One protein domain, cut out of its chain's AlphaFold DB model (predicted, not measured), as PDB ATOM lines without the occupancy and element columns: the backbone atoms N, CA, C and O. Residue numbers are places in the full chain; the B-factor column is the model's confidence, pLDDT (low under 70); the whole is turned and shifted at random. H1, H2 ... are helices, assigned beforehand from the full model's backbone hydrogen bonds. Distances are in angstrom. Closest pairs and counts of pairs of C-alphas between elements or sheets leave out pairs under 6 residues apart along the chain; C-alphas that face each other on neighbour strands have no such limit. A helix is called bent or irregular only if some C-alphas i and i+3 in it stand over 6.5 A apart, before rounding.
ATOM      1  N   HIS A 111      71.931 159.267 142.830       97.00
ATOM      2  CA  HIS A 111      72.299 157.855 142.911       97.00
ATOM      3  C   HIS A 111      73.612 157.520 142.210       97.00
ATOM      4  O   HIS A 111      74.251 156.537 142.594       97.00
ATOM      5  N   GLU A 112      74.005 158.295 141.206       96.69
ATOM      6  CA  GLU A 112      75.250 158.096 140.465       96.69
ATOM      7  C   GLU A 112      76.365 159.000 140.981       96.69
ATOM      8  O   GLU A 112      77.507 158.562 141.068       96.69
ATOM      9  N   ILE A 113      76.027 160.234 141.362       98.19
ATOM     10  CA  ILE A 113      76.997 161.240 141.804       98.19
ATOM     11  C   ILE A 113      77.545 160.923 143.195       98.19
ATOM     12  O   ILE A 113      78.757 160.968 143.384       98.19
ATOM     13  N   LEU A 114      76.675 160.601 144.158       98.50
ATOM     14  CA  LEU A 114      77.111 160.359 145.531       98.50
ATOM     15  C   LEU A 114      77.809 159.001 145.640       98.50
ATOM     16  O   LEU A 114      77.269 157.963 145.231       98.50
ATOM     17  N   SER A 115      78.981 158.984 146.262       97.44
ATOM     18  CA  SER A 115      79.671 157.764 146.667       97.44
ATOM     19  C   SER A 115      78.841 156.962 147.679       97.44
ATOM     20  O   SER A 115      77.852 157.427 148.248       97.44
ATOM     21  N   MET A 116      79.218 155.702 147.912       96.62
ATOM     22  CA  MET A 116      78.525 154.881 148.912       96.62
ATOM     23  C   MET A 116      78.674 155.433 150.335       96.62
ATOM     24  O   MET A 116      77.726 155.326 151.109       96.62
ATOM     25  N   GLU A 117      79.823 156.027 150.655       96.38
ATOM     26  CA  GLU A 117      80.087 156.667 151.947       96.38
ATOM     27  C   GLU A 117      79.202 157.902 152.132       96.38
ATOM     28  O   GLU A 117      78.478 158.000 153.118       96.38
ATOM     29  N   GLU A 118      79.146 158.781 151.130       98.12
ATOM     30  CA  GLU A 118      78.285 159.969 151.134       98.12
ATOM     31  C   GLU A 118      76.803 159.615 151.269       98.12
ATOM     32  O   GLU A 118      76.083 160.230 152.053       98.12
ATOM     33  N   LYS A 119      76.338 158.577 150.564       98.31
ATOM     34  CA  LYS A 119      74.962 158.073 150.697       98.31
ATOM     35  C   LYS A 119      74.658 157.607 152.123       98.31
ATOM     36  O   LYS A 119      73.584 157.894 152.650       98.31
ATOM     37  N   GLN A 120      75.585 156.884 152.751       97.44
ATOM     38  CA  GLN A 120      75.435 156.422 154.133       97.44
ATOM     39  C   GLN A 120      75.473 157.588 155.122       97.44
ATOM     40  O   GLN A 120      74.655 157.631 156.046       97.44
ATOM     41  N   ALA A 121      76.372 158.547 154.906       97.56
ATOM     42  CA  ALA A 121      76.480 159.756 155.704       97.56
ATOM     43  C   ALA A 121      75.194 160.587 155.627       97.56
ATOM     44  O   ALA A 121      74.656 160.955 156.671       97.56
ATOM     45  N   LEU A 122      74.661 160.802 154.421       98.25
ATOM     46  CA  LEU A 122      73.405 161.509 154.186       98.25
ATOM     47  C   LEU A 122      72.241 160.843 154.935       98.25
ATOM     48  O   LEU A 122      71.542 161.507 155.699       98.25
ATOM     49  N   ILE A 123      72.061 159.526 154.786       97.62
ATOM     50  CA  ILE A 123      70.975 158.800 155.467       97.62
ATOM     51  C   ILE A 123      71.123 158.846 156.989       97.62
ATOM     52  O   ILE A 123      70.126 159.040 157.685       97.62
ATOM     53  N   SER A 124      72.336 158.673 157.512       96.88
ATOM     54  CA  SER A 124      72.558 158.523 158.957       96.88
ATOM     55  C   SER A 124      72.571 159.858 159.706       96.88
ATOM     56  O   SER A 124      72.281 159.895 160.901       96.88
ATOM     57  N   ASN A 125      72.907 160.959 159.026       97.56
ATOM     58  CA  ASN A 125      73.126 162.257 159.669       97.56
ATOM     59  C   ASN A 125      72.065 163.306 159.330       97.56
ATOM     60  O   ASN A 125      71.977 164.307 160.036       97.56
ATOM     61  N   VAL A 126      71.227 163.107 158.316       97.81
ATOM     62  CA  VAL A 126      70.194 164.086 157.950       97.81
ATOM     63  C   VAL A 126      68.824 163.469 158.192       97.81
ATOM     64  O   VAL A 126      68.342 162.684 157.385       97.81
ATOM     65  N   ASP A 127      68.210 163.780 159.337       95.75
ATOM     66  CA  ASP A 127      66.853 163.314 159.675       95.75
ATOM     67  C   ASP A 127      65.764 164.253 159.129       95.75
ATOM     68  O   ASP A 127      64.634 163.822 158.909       95.75
ATOM     69  N   ASP A 128      66.097 165.528 158.913       97.50
ATOM     70  CA  ASP A 128      65.171 166.520 158.375       97.50
ATOM     71  C   ASP A 128      64.895 166.236 156.894       97.50
ATOM     72  O   ASP A 128      65.809 166.271 156.068       97.50
ATOM     73  N   TRP A 129      63.636 165.952 156.549       97.88
ATOM     74  CA  TRP A 129      63.268 165.588 155.182       97.88
ATOM     75  C   TRP A 129      63.569 166.704 154.172       97.88
ATOM     76  O   TRP A 129      63.923 166.400 153.039       97.88
ATOM     77  N   HIS A 130      63.476 167.979 154.565       98.50
ATOM     78  CA  HIS A 130      63.682 169.118 153.666       98.50
ATOM     79  C   HIS A 130      65.165 169.314 153.356       98.50
ATOM     80  O   HIS A 130      65.541 169.482 152.193       98.50
ATOM     81  N   LEU A 131      66.025 169.186 154.370       98.69
ATOM     82  CA  LEU A 131      67.478 169.191 154.173       98.69
ATOM     83  C   LEU A 131      67.944 167.948 153.405       98.69
ATOM     84  O   LEU A 131      68.837 168.031 152.563       98.69
ATOM     85  N   TYR A 132      67.311 166.800 153.651       98.75
ATOM     86  CA  TYR A 132      67.583 165.567 152.921       98.75
ATOM     87  C   TYR A 132      67.222 165.693 151.434       98.75
ATOM     88  O   TYR A 132      68.022 165.332 150.573       98.75
ATOM     89  N   SER A 133      66.057 166.263 151.112       98.62
ATOM     90  CA  SER A 133      65.687 166.589 149.733       98.62
ATOM     91  C   SER A 133      66.635 167.619 149.122       98.62
ATOM     92  O   SER A 133      67.055 167.441 147.988       98.62
ATOM     93  N   THR A 134      67.048 168.640 149.876       98.75
ATOM     94  CA  THR A 134      68.038 169.634 149.425       98.75
ATOM     95  C   THR A 134      69.348 168.963 148.989       98.75
ATOM     96  O   THR A 134      69.849 169.227 147.899       98.75
ATOM     97  N   ALA A 135      69.866 168.025 149.788       98.75
ATOM     98  CA  ALA A 135      71.078 167.268 149.468       98.75
ATOM     99  C   ALA A 135      70.941 166.381 148.217       98.75
ATOM    100  O   ALA A 135      71.914 166.172 147.498       98.75
ATOM    101  N   ILE A 136      69.749 165.835 147.956       98.62
ATOM    102  CA  ILE A 136      69.490 165.001 146.771       98.62
ATOM    103  C   ILE A 136      69.234 165.855 145.525       98.62
ATOM    104  O   ILE A 136      69.578 165.419 144.428       98.62
ATOM    105  N   ALA A 137      68.635 167.039 145.673       98.50
ATOM    106  CA  ALA A 137      68.440 167.981 144.573       98.50
ATOM    107  C   ALA A 137      69.795 168.439 144.023       98.50
ATOM    108  O   ALA A 137      70.005 168.458 142.812       98.50
ATOM    109  N   ASP A 138      70.746 168.706 144.921       98.69
ATOM    110  CA  ASP A 138      72.094 169.124 144.561       98.69
ATOM    111  C   ASP A 138      73.188 168.241 145.195       98.69
ATOM    112  O   ASP A 138      73.857 168.635 146.161       98.69
ATOM    113  N   PRO A 139      73.417 167.036 144.637       98.75
ATOM    114  CA  PRO A 139      74.391 166.092 145.173       98.75
ATOM    115  C   PRO A 139      75.831 166.623 145.131       98.75
ATOM    116  O   PRO A 139      76.627 166.248 145.985       98.75
ATOM    117  N   TYR A 140      76.187 167.521 144.202       98.81
ATOM    118  CA  TYR A 140      77.516 168.142 144.211       98.81
ATOM    119  C   TYR A 140      77.711 169.129 145.362       98.81
ATOM    120  O   TYR A 140      78.797 169.146 145.946       98.81
ATOM    121  N   SER A 141      76.697 169.926 145.710       98.75
ATOM    122  CA  SER A 141      76.770 170.768 146.909       98.75
ATOM    123  C   SER A 141      76.843 169.927 148.176       98.75
ATOM    124  O   SER A 141      77.629 170.245 149.066       98.75
ATOM    125  N   PHE A 142      76.087 168.825 148.247       98.81
ATOM    126  CA  PHE A 142      76.208 167.892 149.365       98.81
ATOM    127  C   PHE A 142      77.644 167.375 149.513       98.81
ATOM    128  O   PHE A 142      78.184 167.454 150.612       98.81
ATOM    129  N   SER A 143      78.280 166.909 148.431       98.75
ATOM    130  CA  SER A 143      79.653 166.388 148.473       98.75
ATOM    131  C   SER A 143      80.657 167.391 149.040       98.75
ATOM    132  O   SER A 143      81.441 167.054 149.925       98.75
ATOM    133  N   ILE A 144      80.632 168.645 148.579       98.56
ATOM    134  CA  ILE A 144      81.596 169.637 149.078       98.56
ATOM    135  C   ILE A 144      81.301 170.058 150.522       98.56
ATOM    136  O   ILE A 144      82.230 170.343 151.272       98.56
ATOM    137  N   LEU A 145      80.026 170.087 150.927       98.62
ATOM    138  CA  LEU A 145      79.638 170.381 152.306       98.62
ATOM    139  C   LEU A 145      80.030 169.234 153.236       98.62
ATOM    140  O   LEU A 145      80.493 169.490 154.344       98.62
ATOM    141  N   TYR A 146      79.867 167.990 152.785       98.50
ATOM    142  CA  TYR A 146      80.294 166.790 153.494       98.50
ATOM    143  C   TYR A 146      81.790 166.853 153.811       98.50
ATOM    144  O   TYR A 146      82.154 166.762 154.985       98.50
ATOM    145  N   GLU A 147      82.636 167.094 152.804       97.88
ATOM    146  CA  GLU A 147      84.084 167.182 153.020       97.88
ATOM    147  C   GLU A 147      84.468 168.398 153.864       97.88
ATOM    148  O   GLU A 147      85.172 168.252 154.859       97.88
ATOM    149  N   ALA A 148      83.913 169.581 153.580       97.44
ATOM    150  CA  ALA A 148      84.198 170.777 154.371       97.44
ATOM    151  C   ALA A 148      83.839 170.601 155.858       97.44
ATOM    152  O   ALA A 148      84.601 170.994 156.739       97.44
ATOM    153  N   CYS A 149      82.696 169.980 156.159       97.12
ATOM    154  CA  CYS A 149      82.297 169.710 157.540       97.12
ATOM    155  C   CYS A 149      83.211 168.683 158.215       97.12
ATOM    156  O   CYS A 149      83.463 168.797 159.415       97.12
ATOM    157  N   ARG A 150      83.703 167.682 157.475       96.25
ATOM    158  CA  ARG A 150      84.681 166.722 157.998       96.25
ATOM    159  C   ARG A 150      86.014 167.387 158.285       96.25
ATOM    160  O   ARG A 150      86.550 167.157 159.364       96.25
ATOM    161  N   ASP A 151      86.506 168.226 157.385       95.88
ATOM    162  CA  ASP A 151      87.769 168.944 157.560       95.88
ATOM    163  C   ASP A 151      87.727 169.841 158.803       95.88
ATOM    164  O   ASP A 151      88.615 169.770 159.654       95.88
ATOM    165  N   ILE A 152      86.643 170.607 158.975       95.38
ATOM    166  CA  ILE A 152      86.427 171.456 160.160       95.38
ATOM    167  C   ILE A 152      86.426 170.624 161.450       95.38
ATOM    168  O   ILE A 152      87.006 171.025 162.460       95.38
ATOM    169  N   ALA A 153      85.800 169.450 161.420       93.06
ATOM    170  CA  ALA A 153      85.677 168.560 162.567       93.06
ATOM    171  C   ALA A 153      86.781 167.478 162.622       93.06
ATOM    172  O   ALA A 153      86.573 166.395 163.179       93.06
ATOM    173  N   GLN A 154      87.968 167.769 162.069       91.81
ATOM    174  CA  GLN A 154      89.176 166.933 162.161       91.81
ATOM    175  C   GLN A 154      88.950 165.483 161.687       91.81
ATOM    176  O   GLN A 154      89.361 164.510 162.322       91.81
ATOM    177  N   GLY A 155      88.237 165.334 160.572       87.25
ATOM    178  CA  GLY A 155      87.924 164.066 159.916       87.25
ATOM    179  C   GLY A 155      86.665 163.360 160.430       87.25
ATOM    180  O   GLY A 155      86.193 162.425 159.774       87.25
ATOM    181  N   LYS A 156      86.080 163.796 161.557       88.81
ATOM    182  CA  LYS A 156      84.841 163.226 162.112       88.81
ATOM    183  C   LYS A 156      83.637 164.045 161.674       88.81
ATOM    184  O   LYS A 156      83.513 165.205 162.037       88.81
ATOM    185  N   LEU A 157      82.697 163.440 160.954       91.44
ATOM    186  CA  LEU A 157      81.494 164.160 160.542       91.44
ATOM    187  C   LEU A 157      80.661 164.589 161.763       91.44
ATOM    188  O   LEU A 157      80.175 163.754 162.526       91.44
ATOM    189  N   ASN A 158      80.448 165.896 161.913       93.50
ATOM    190  CA  ASN A 158      79.540 166.450 162.909       93.50
ATOM    191  C   ASN A 158      78.141 166.639 162.300       93.50
ATOM    192  O   ASN A 158      77.955 167.416 161.362       93.50
ATOM    193  N   LYS A 159      77.144 165.946 162.865       95.75
ATOM    194  CA  LYS A 159      75.750 166.002 162.405       95.75
ATOM    195  C   LYS A 159      75.202 167.429 162.380       95.75
ATOM    196  O   LYS A 159      74.661 167.852 161.362       95.75
ATOM    197  N   SER A 160      75.318 168.170 163.479       96.19
ATOM    198  CA  SER A 160      74.777 169.531 163.580       96.19
ATOM    199  C   SER A 160      75.425 170.473 162.571       96.19
ATOM    200  O   SER A 160      74.725 171.274 161.959       96.19
ATOM    201  N   LEU A 161      76.732 170.327 162.350       96.88
ATOM    202  CA  LEU A 161      77.481 171.116 161.378       96.88
ATOM    203  C   LEU A 161      77.012 170.857 159.940       96.88
ATOM    204  O   LEU A 161      76.692 171.800 159.221       96.88
ATOM    205  N   LEU A 162      76.882 169.583 159.549       98.19
ATOM    206  CA  LEU A 162      76.391 169.205 158.221       98.19
ATOM    207  C   LEU A 162      74.963 169.711 157.976       98.19
ATOM    208  O   LEU A 162      74.673 170.262 156.915       98.19
ATOM    209  N   ASN A 163      74.069 169.552 158.958       98.44
ATOM    210  CA  ASN A 163      72.692 170.040 158.838       98.44
ATOM    211  C   ASN A 163      72.645 171.576 158.743       98.44
ATOM    212  O   ASN A 163      71.825 172.105 158.000       98.44
ATOM    213  N   TYR A 164      73.542 172.293 159.428       98.44
ATOM    214  CA  TYR A 164      73.653 173.747 159.293       98.44
ATOM    215  C   TYR A 164      74.133 174.163 157.893       98.44
ATOM    216  O   TYR A 164      73.529 175.032 157.269       98.44
ATOM    217  N   GLY A 165      75.146 173.487 157.341       98.50
ATOM    218  CA  GLY A 165      75.593 173.727 155.965       98.50
ATOM    219  C   GLY A 165      74.496 173.468 154.926       98.50
ATOM    220  O   GLY A 165      74.286 174.277 154.022       98.50
ATOM    221  N   LEU A 166      73.730 172.384 155.089       98.81
ATOM    222  CA  LEU A 166      72.574 172.091 154.236       98.81
ATOM    223  C   LEU A 166      71.451 173.118 154.389       98.81
ATOM    224  O   LEU A 166      70.810 173.460 153.398       98.81
ATOM    225  N   LEU A 167      71.225 173.644 155.595       98.69
ATOM    226  CA  LEU A 167      70.265 174.722 155.820       98.69
ATOM    227  C   LEU A 167      70.652 175.975 155.026       98.69
ATOM    228  O   LEU A 167      69.804 176.538 154.335       98.69
ATOM    229  N   LEU A 168      71.919 176.387 155.075       98.62
ATOM    230  CA  LEU A 168      72.415 177.526 154.294       98.62
ATOM    231  C   LEU A 168      72.293 177.276 152.789       98.62
ATOM    232  O   LEU A 168      71.810 178.135 152.051       98.62
ATOM    233  N   HIS A 169      72.634 176.071 152.332       98.62
ATOM    234  CA  HIS A 169      72.461 175.718 150.928       98.62
ATOM    235  C   HIS A 169      70.987 175.708 150.494       98.62
ATOM    236  O   HIS A 169      70.670 176.172 149.401       98.62
ATOM    237  N   SER A 170      70.067 175.274 151.360       98.62
ATOM    238  CA  SER A 170      68.631 175.321 151.064       98.62
ATOM    239  C   SER A 170      68.146 176.756 150.817       98.62
ATOM    240  O   SER A 170      67.333 176.977 149.923       98.62
ATOM    241  N   LYS A 171      68.699 177.746 151.536       98.19
ATOM    242  CA  LYS A 171      68.434 179.175 151.299       98.19
ATOM    243  C   LYS A 171      69.024 179.643 149.966       98.19
ATOM    244  O   LYS A 171      68.371 180.382 149.238       98.19
ATOM    245  N   ASN A 172      70.221 179.176 149.603       97.62
ATOM    246  CA  ASN A 172      70.795 179.439 148.279       97.62
ATOM    247  C   ASN A 172      69.891 178.911 147.148       97.62
ATOM    248  O   ASN A 172      69.643 179.640 146.193       97.62
ATOM    249  N   LEU A 173      69.353 177.691 147.267       98.19
ATOM    250  CA  LEU A 173      68.423 177.146 146.268       98.19
ATOM    251  C   LEU A 173      67.089 177.908 146.228       98.19
ATOM    252  O   LEU A 173      66.519 178.083 145.153       98.19
ATOM    253  N   GLN A 174      66.597 178.393 147.373       97.12
ATOM    254  CA  GLN A 174      65.386 179.226 147.431       97.12
ATOM    255  C   GLN A 174      65.538 180.513 146.612       97.12
ATOM    256  O   GLN A 174      64.594 180.902 145.932       97.12
ATOM    257  N   ASN A 175      66.721 181.128 146.646       95.56
ATOM    258  CA  ASN A 175      67.014 182.384 145.951       95.56
ATOM    259  C   ASN A 175      67.353 182.214 144.460       95.56
ATOM    260  O   ASN A 175      67.476 183.204 143.744       95.56
ATOM    261  N   TYR A 176      67.535 180.982 143.986       96.62
ATOM    262  CA  TYR A 176      67.735 180.694 142.570       96.62
ATOM    263  C   TYR A 176      66.377 180.569 141.871       96.62
ATOM    264  O   TYR A 176      65.497 179.893 142.397       96.62
ATOM    265  N   ASP A 177      66.191 181.193 140.703       93.12
ATOM    266  CA  ASP A 177      64.892 181.213 139.996       93.12
ATOM    267  C   ASP A 177      64.724 180.075 138.971       93.12
ATOM    268  O   ASP A 177      63.642 179.892 138.428       93.12
ATOM    269  N   GLY A 178      65.779 179.293 138.715       95.44
ATOM    270  CA  GLY A 178      65.750 178.197 137.745       95.44
ATOM    271  C   GLY A 178      65.476 176.817 138.348       95.44
ATOM    272  O   GLY A 178      65.161 176.655 139.537       95.44
ATOM    273  N   ASP A 179      65.661 175.813 137.498       96.12
ATOM    274  CA  ASP A 179      65.436 174.406 137.811       96.12
ATOM    275  C   ASP A 179      66.551 173.849 138.689       96.12
ATOM    276  O   ASP A 179      67.742 174.045 138.440       96.12
ATOM    277  N   ILE A 180      66.158 173.116 139.726       96.25
ATOM    278  CA  ILE A 180      67.086 172.544 140.713       96.25
ATOM    279  C   ILE A 180      67.009 171.021 140.788       96.25
ATOM    280  O   ILE A 180      67.750 170.398 141.545       96.25
ATOM    281  N   PHE A 181      66.114 170.406 140.018       95.94
ATOM    282  CA  PHE A 181      65.999 168.960 139.915       95.94
ATOM    283  C   PHE A 181      65.910 168.553 138.449       95.94
ATOM    284  O   PHE A 181      65.155 169.139 137.684       95.94
ATOM    285  N   PHE A 182      66.664 167.517 138.089       95.56
ATOM    286  CA  PHE A 182      66.733 166.994 136.730       95.56
ATOM    287  C   PHE A 182      66.609 165.475 136.769       95.56
ATOM    288  O   PHE A 182      67.134 164.817 137.677       95.56
ATOM    289  N   TYR A 183      65.920 164.911 135.779       93.00
ATOM    290  CA  TYR A 183      65.647 163.477 135.744       93.00
ATOM    291  C   TYR A 183      66.836 162.671 135.209       93.00
ATOM    292  O   TYR A 183      66.936 161.476 135.477       93.00
ATOM    293  N   SER A 184      67.779 163.300 134.509       95.06
ATOM    294  CA  SER A 184      68.956 162.617 133.980       95.06
ATOM    295  C   SER A 184      70.274 163.242 134.444       95.06
ATOM    296  O   SER A 184      70.375 164.435 134.739       95.06
ATOM    297  N   LEU A 185      71.325 162.415 134.518       97.19
ATOM    298  CA  LEU A 185      72.665 162.897 134.849       97.19
ATOM    299  C   LEU A 185      73.194 163.925 133.829       97.19
ATOM    300  O   LEU A 185      73.797 164.905 134.273       97.19
ATOM    301  N   PRO A 186      73.014 163.746 132.502       98.06
ATOM    302  CA  PRO A 186      73.429 164.748 131.523       98.06
ATOM    303  C   PRO A 186      72.772 166.114 131.750       98.06
ATOM    304  O   PRO A 186      73.493 167.108 131.822       98.06
ATOM    305  N   GLU A 187      71.452 166.162 131.954       96.75
ATOM    306  CA  GLU A 187      70.728 167.413 132.230       96.75
ATOM    307  C   GLU A 187      71.224 168.078 133.515       96.75
ATOM    308  O   GLU A 187      71.524 169.272 133.520       96.75
ATOM    309  N   TYR A 188      71.401 167.306 134.594       98.06
ATOM    310  CA  TYR A 188      71.960 167.850 135.831       98.06
ATOM    311  C   TYR A 188      73.363 168.432 135.599       98.06
ATOM    312  O   TYR A 188      73.645 169.558 136.000       98.06
ATOM    313  N   LYS A 189      74.258 167.708 134.915       98.06
ATOM    314  CA  LYS A 189      75.628 168.179 134.641       98.06
ATOM    315  C   LYS A 189      75.666 169.435 133.770       98.06
ATOM    316  O   LYS A 189      76.580 170.241 133.938       98.06
ATOM    317  N   GLN A 190      74.709 169.588 132.862       97.62
ATOM    318  CA  GLN A 190      74.599 170.761 132.005       97.62
ATOM    319  C   GLN A 190      74.204 172.014 132.798       97.62
ATOM    320  O   GLN A 190      74.769 173.075 132.552       97.62
ATOM    321  N   ASN A 191      73.303 171.877 133.777       97.25
ATOM    322  CA  ASN A 191      72.661 173.020 134.437       97.25
ATOM    323  C   ASN A 191      73.175 173.311 135.859       97.25
ATOM    324  O   ASN A 191      73.076 174.439 136.335       97.25
ATOM    325  N   CYS A 192      73.781 172.337 136.547       97.50
ATOM    326  CA  CYS A 192      74.166 172.475 137.961       97.50
ATOM    327  C   CYS A 192      75.160 173.605 138.260       97.50
ATOM    328  O   CYS A 192      75.274 174.018 139.412       97.50
ATOM    329  N   LYS A 193      75.872 174.135 137.259       97.56
ATOM    330  CA  LYS A 193      76.821 175.243 137.451       97.56
ATOM    331  C   LYS A 193      76.150 176.525 137.948       97.56
ATOM    332  O   LYS A 193      76.793 177.297 138.651       97.56
ATOM    333  N   GLU A 194      74.869 176.702 137.634       96.50
ATOM    334  CA  GLU A 194      74.110 177.917 137.936       96.50
ATOM    335  C   GLU A 194      73.650 178.005 139.398       96.50
ATOM    336  O   GLU A 194      73.454 179.101 139.922       96.50
ATOM    337  N   PHE A 195      73.511 176.869 140.091       97.06
ATOM    338  CA  PHE A 195      73.007 176.833 141.473       97.06
ATOM    339  C   PHE A 195      73.921 176.102 142.459       97.06
ATOM    340  O   PHE A 195      73.878 176.405 143.656       97.06
ATOM    341  N   SER A 196      74.764 175.180 141.982       98.44
ATOM    342  CA  SER A 196      75.555 174.317 142.852       98.44
ATOM    343  C   SER A 196      76.769 175.023 143.431       98.44
ATOM    344  O   SER A 196      77.589 175.607 142.718       98.44
ATOM    345  N   LEU A 197      76.935 174.904 144.748       98.44
ATOM    346  CA  LEU A 197      78.047 175.474 145.504       98.44
ATOM    347  C   LEU A 197      79.405 174.978 144.996       98.44
ATOM    348  O   LEU A 197      80.397 175.693 145.105       98.44
ATOM    349  N   LYS A 198      79.453 173.793 144.366       98.06
ATOM    350  CA  LYS A 198      80.675 173.258 143.739       98.06
ATOM    351  C   LYS A 198      81.252 174.200 142.683       98.06
ATOM    352  O   LYS A 198      82.468 174.249 142.501       98.06
ATOM    353  N   TYR A 199      80.384 174.926 141.985       97.94
ATOM    354  CA  TYR A 199      80.763 175.834 140.905       97.94
ATOM    355  C   TYR A 199      80.646 177.307 141.316       97.94
ATOM    356  O   TYR A 199      81.349 178.151 140.762       97.94
ATOM    357  N   ARG A 200      79.845 177.616 142.342       97.12
ATOM    358  CA  ARG A 200      79.654 178.972 142.876       97.12
ATOM    359  C   ARG A 200      80.589 179.256 144.052       97.12
ATOM    360  O   ARG A 200      80.169 179.278 145.208       97.12
ATOM    361  N   ARG A 201      81.872 179.479 143.746       94.31
ATOM    362  CA  ARG A 201      82.948 179.636 144.747       94.31
ATOM    363  C   ARG A 201      82.687 180.732 145.779       94.31
ATOM    364  O   ARG A 201      82.923 180.493 146.954       94.31
ATOM    365  N   GLU A 202      82.218 181.900 145.352       96.88
ATOM    366  CA  GLU A 202      81.972 183.040 146.249       96.88
ATOM    367  C   GLU A 202      80.902 182.697 147.291       96.88
ATOM    368  O   GLU A 202      81.147 182.800 148.491       96.88
ATOM    369  N   ILE A 203      79.775 182.136 146.846       97.19
ATOM    370  CA  ILE A 203      78.703 181.684 147.744       97.19
ATOM    371  C   ILE A 203      79.184 180.562 148.657       97.19
ATOM    372  O   ILE A 203      78.887 180.558 149.850       97.19
ATOM    373  N   PHE A 204      79.942 179.600 148.126       98.06
ATOM    374  CA  PHE A 204      80.491 178.543 148.965       98.06
ATOM    375  C   PHE A 204      81.420 179.102 150.050       98.06
ATOM    376  O   PHE A 204      81.359 178.638 151.183       98.06
ATOM    377  N   GLN A 205      82.237 180.115 149.749       97.81
ATOM    378  CA  GLN A 205      83.099 180.765 150.741       97.81
ATOM    379  C   GLN A 205      82.301 181.494 151.826       97.81
ATOM    380  O   GLN A 205      82.699 181.454 152.990       97.81
ATOM    381  N   GLU A 206      81.193 182.146 151.477       97.69
ATOM    382  CA  GLU A 206      80.283 182.771 152.449       97.69
ATOM    383  C   GLU A 206      79.667 181.722 153.377       97.69
ATOM    384  O   GLU A 206      79.827 181.800 154.596       97.69
ATOM    385  N   ILE A 207      79.081 180.670 152.797       97.62
ATOM    386  CA  ILE A 207      78.508 179.548 153.548       97.62
ATOM    387  C   ILE A 207      79.570 178.880 154.430       97.62
ATOM    388  O   ILE A 207      79.313 178.575 155.591       97.62
ATOM    389  N   PHE A 208      80.782 178.675 153.917       97.88
ATOM    390  CA  PHE A 208      81.876 178.063 154.668       97.88
ATOM    391  C   PHE A 208      82.284 178.898 155.889       97.88
ATOM    392  O   PHE A 208      82.489 178.344 156.970       97.88
ATOM    393  N   LYS A 209      82.352 180.232 155.754       97.75
ATOM    394  CA  LYS A 209      82.609 181.136 156.888       97.75
ATOM    395  C   LYS A 209      81.527 181.003 157.959       97.75
ATOM    396  O   LYS A 209      81.860 180.919 159.139       97.75
ATOM    397  N   GLU A 210      80.258 180.936 157.565       97.94
ATOM    398  CA  GLU A 210      79.151 180.736 158.507       97.94
ATOM    399  C   GLU A 210      79.217 179.370 159.204       97.94
ATOM    400  O   GLU A 210      79.008 179.284 160.414       97.94
ATOM    401  N   ILE A 211      79.548 178.301 158.474       96.88
ATOM    402  CA  ILE A 211      79.733 176.952 159.035       96.88
ATOM    403  C   ILE A 211      80.851 176.957 160.089       96.88
ATOM    404  O   ILE A 211      80.666 176.427 161.186       96.88
ATOM    405  N   LEU A 212      81.992 177.589 159.795       96.62
ATOM    406  CA  LEU A 212      83.103 177.744 160.741       96.62
ATOM    407  C   LEU A 212      82.693 178.517 162.000       96.62
ATOM    408  O   LEU A 212      83.003 178.097 163.115       96.62
ATOM    409  N   GLN A 213      81.985 179.637 161.837       96.44
ATOM    410  CA  GLN A 213      81.488 180.433 162.962       96.44
ATOM    411  C   GLN A 213      80.523 179.625 163.834       96.44
ATOM    412  O   GLN A 213      80.663 179.610 165.058       96.44
ATOM    413  N   PHE A 214      79.591 178.899 163.210       96.00
ATOM    414  CA  PHE A 214      78.670 178.011 163.909       96.00
ATOM    415  C   PHE A 214      79.417 176.934 164.701       96.00
ATOM    416  O   PHE A 214      79.123 176.739 165.881       96.00
ATOM    417  N   TYR A 215      80.409 176.274 164.095       94.38
ATOM    418  CA  TYR A 215      81.210 175.253 164.773       94.38
ATOM    419  C   TYR A 215      81.923 175.809 166.009       94.38
ATOM    420  O   TYR A 215      81.801 175.247 167.098       94.38
ATOM    421  N   ASN A 216      82.595 176.954 165.862       92.81
ATOM    422  CA  ASN A 216      83.305 177.601 166.961       92.81
ATOM    423  C   ASN A 216      82.351 177.998 168.098       92.81
ATOM    424  O   ASN A 216      82.678 177.788 169.258       92.81
ATOM    425  N   SER A 217      81.141 178.476 167.783       92.44
ATOM    426  CA  SER A 217      80.127 178.843 168.791       92.44
ATOM    427  C   SER A 217      79.568 177.668 169.606       92.44
ATOM    428  O   SER A 217      78.844 177.886 170.571       92.44
ATOM    429  N   LYS A 218      79.838 176.424 169.190       85.12
ATOM    430  CA  LYS A 218      79.393 175.196 169.868       85.12
ATOM    431  C   LYS A 218      80.501 174.506 170.663       85.12
ATOM    432  O   LYS A 218      80.211 173.530 171.351       85.12
TER     433      LYS A 218
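This is residues 111 to 218 of the 220 residues of an uncharacterized protein of Spirochaetes bacterium ADurb.Bin218 (UniProt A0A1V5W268). Three helices, H3, H4 and H6, make a splayed up-and-down bundle, each running against the one before it, with their centres in a triangle. H2 packs across H4 on the side away from H6, H1 lies outside H2 and H3 with few contacts, and the irregular H5 lies beyond the bundle's end where H3 and H6 begin and H4 ends. The printed part has 108 residues with six named helices, H1 to H6 in chain order, and no named strand; its class is all helix. It is compact, with a radius of gyration of the C-alphas of 13.1 A, and spans 38 by 28 by 21 A.

Begin with H1, residues 116 to 125, and H2, residues 129 to 137: this helical hairpin only just touches, with 3 pairs of C-alphas within 8 A, the closest being Leu 122 and Tyr 132 at 7.2 A. Next comes H3, residues 139 to 152, which touches H2 only at the corner, only just, with 3 pairs; the closest C-alphas are Ala 135 and Phe 142, 5.2 A. The hub is H4, residues 159 to 175, touching H1, H2, H3 and H6, the last being residues 201 to 216. H3 and H4 form a hairpin at a steep tilt of 40 degrees, opposite ways, closest at C-alphas 149 and 162, 6.0 A. H2 touches H4 at a steep tilt of 67 degrees, closest at C-alphas 131 and 166, 5.9 A. Look at C-alphas 165 and 211, 6.1 A, for the closest pair of H4 and H6. H6 touches H3 with residues 208 to 215 alone, closest at C-alphas 152 and 212, 7.1 A. H5, residues 185 to 194, touches no helix but is near H3. In H1, H2, H3, H4 and H6 every O i to N i+4 pair is within hydrogen-bond range; in H5, 4 of 6 are.

Find C-alpha 116 at (78.525, 154.881, 148.912), where H1 begins; it is 14.1 A long, and H2 is 12.0 A. H3 runs 20.0 A. From C-alpha 159 at (75.750, 166.002, 162.405), H4 runs 24.8 A. H5 spans 15.4 A and is irregular: C-alphas 190 and 193 are 7.4 A apart. H6 runs 22.3 A to C-alpha 216 at (83.305, 177.601, 166.961).

The two C-alphas farthest apart are those of Pro 186 and Ser 217, 40.4 A. The printed part has no cut, and no link is long. The mean pLDDT of the printed part is 96.8, and no printed residue is under 70.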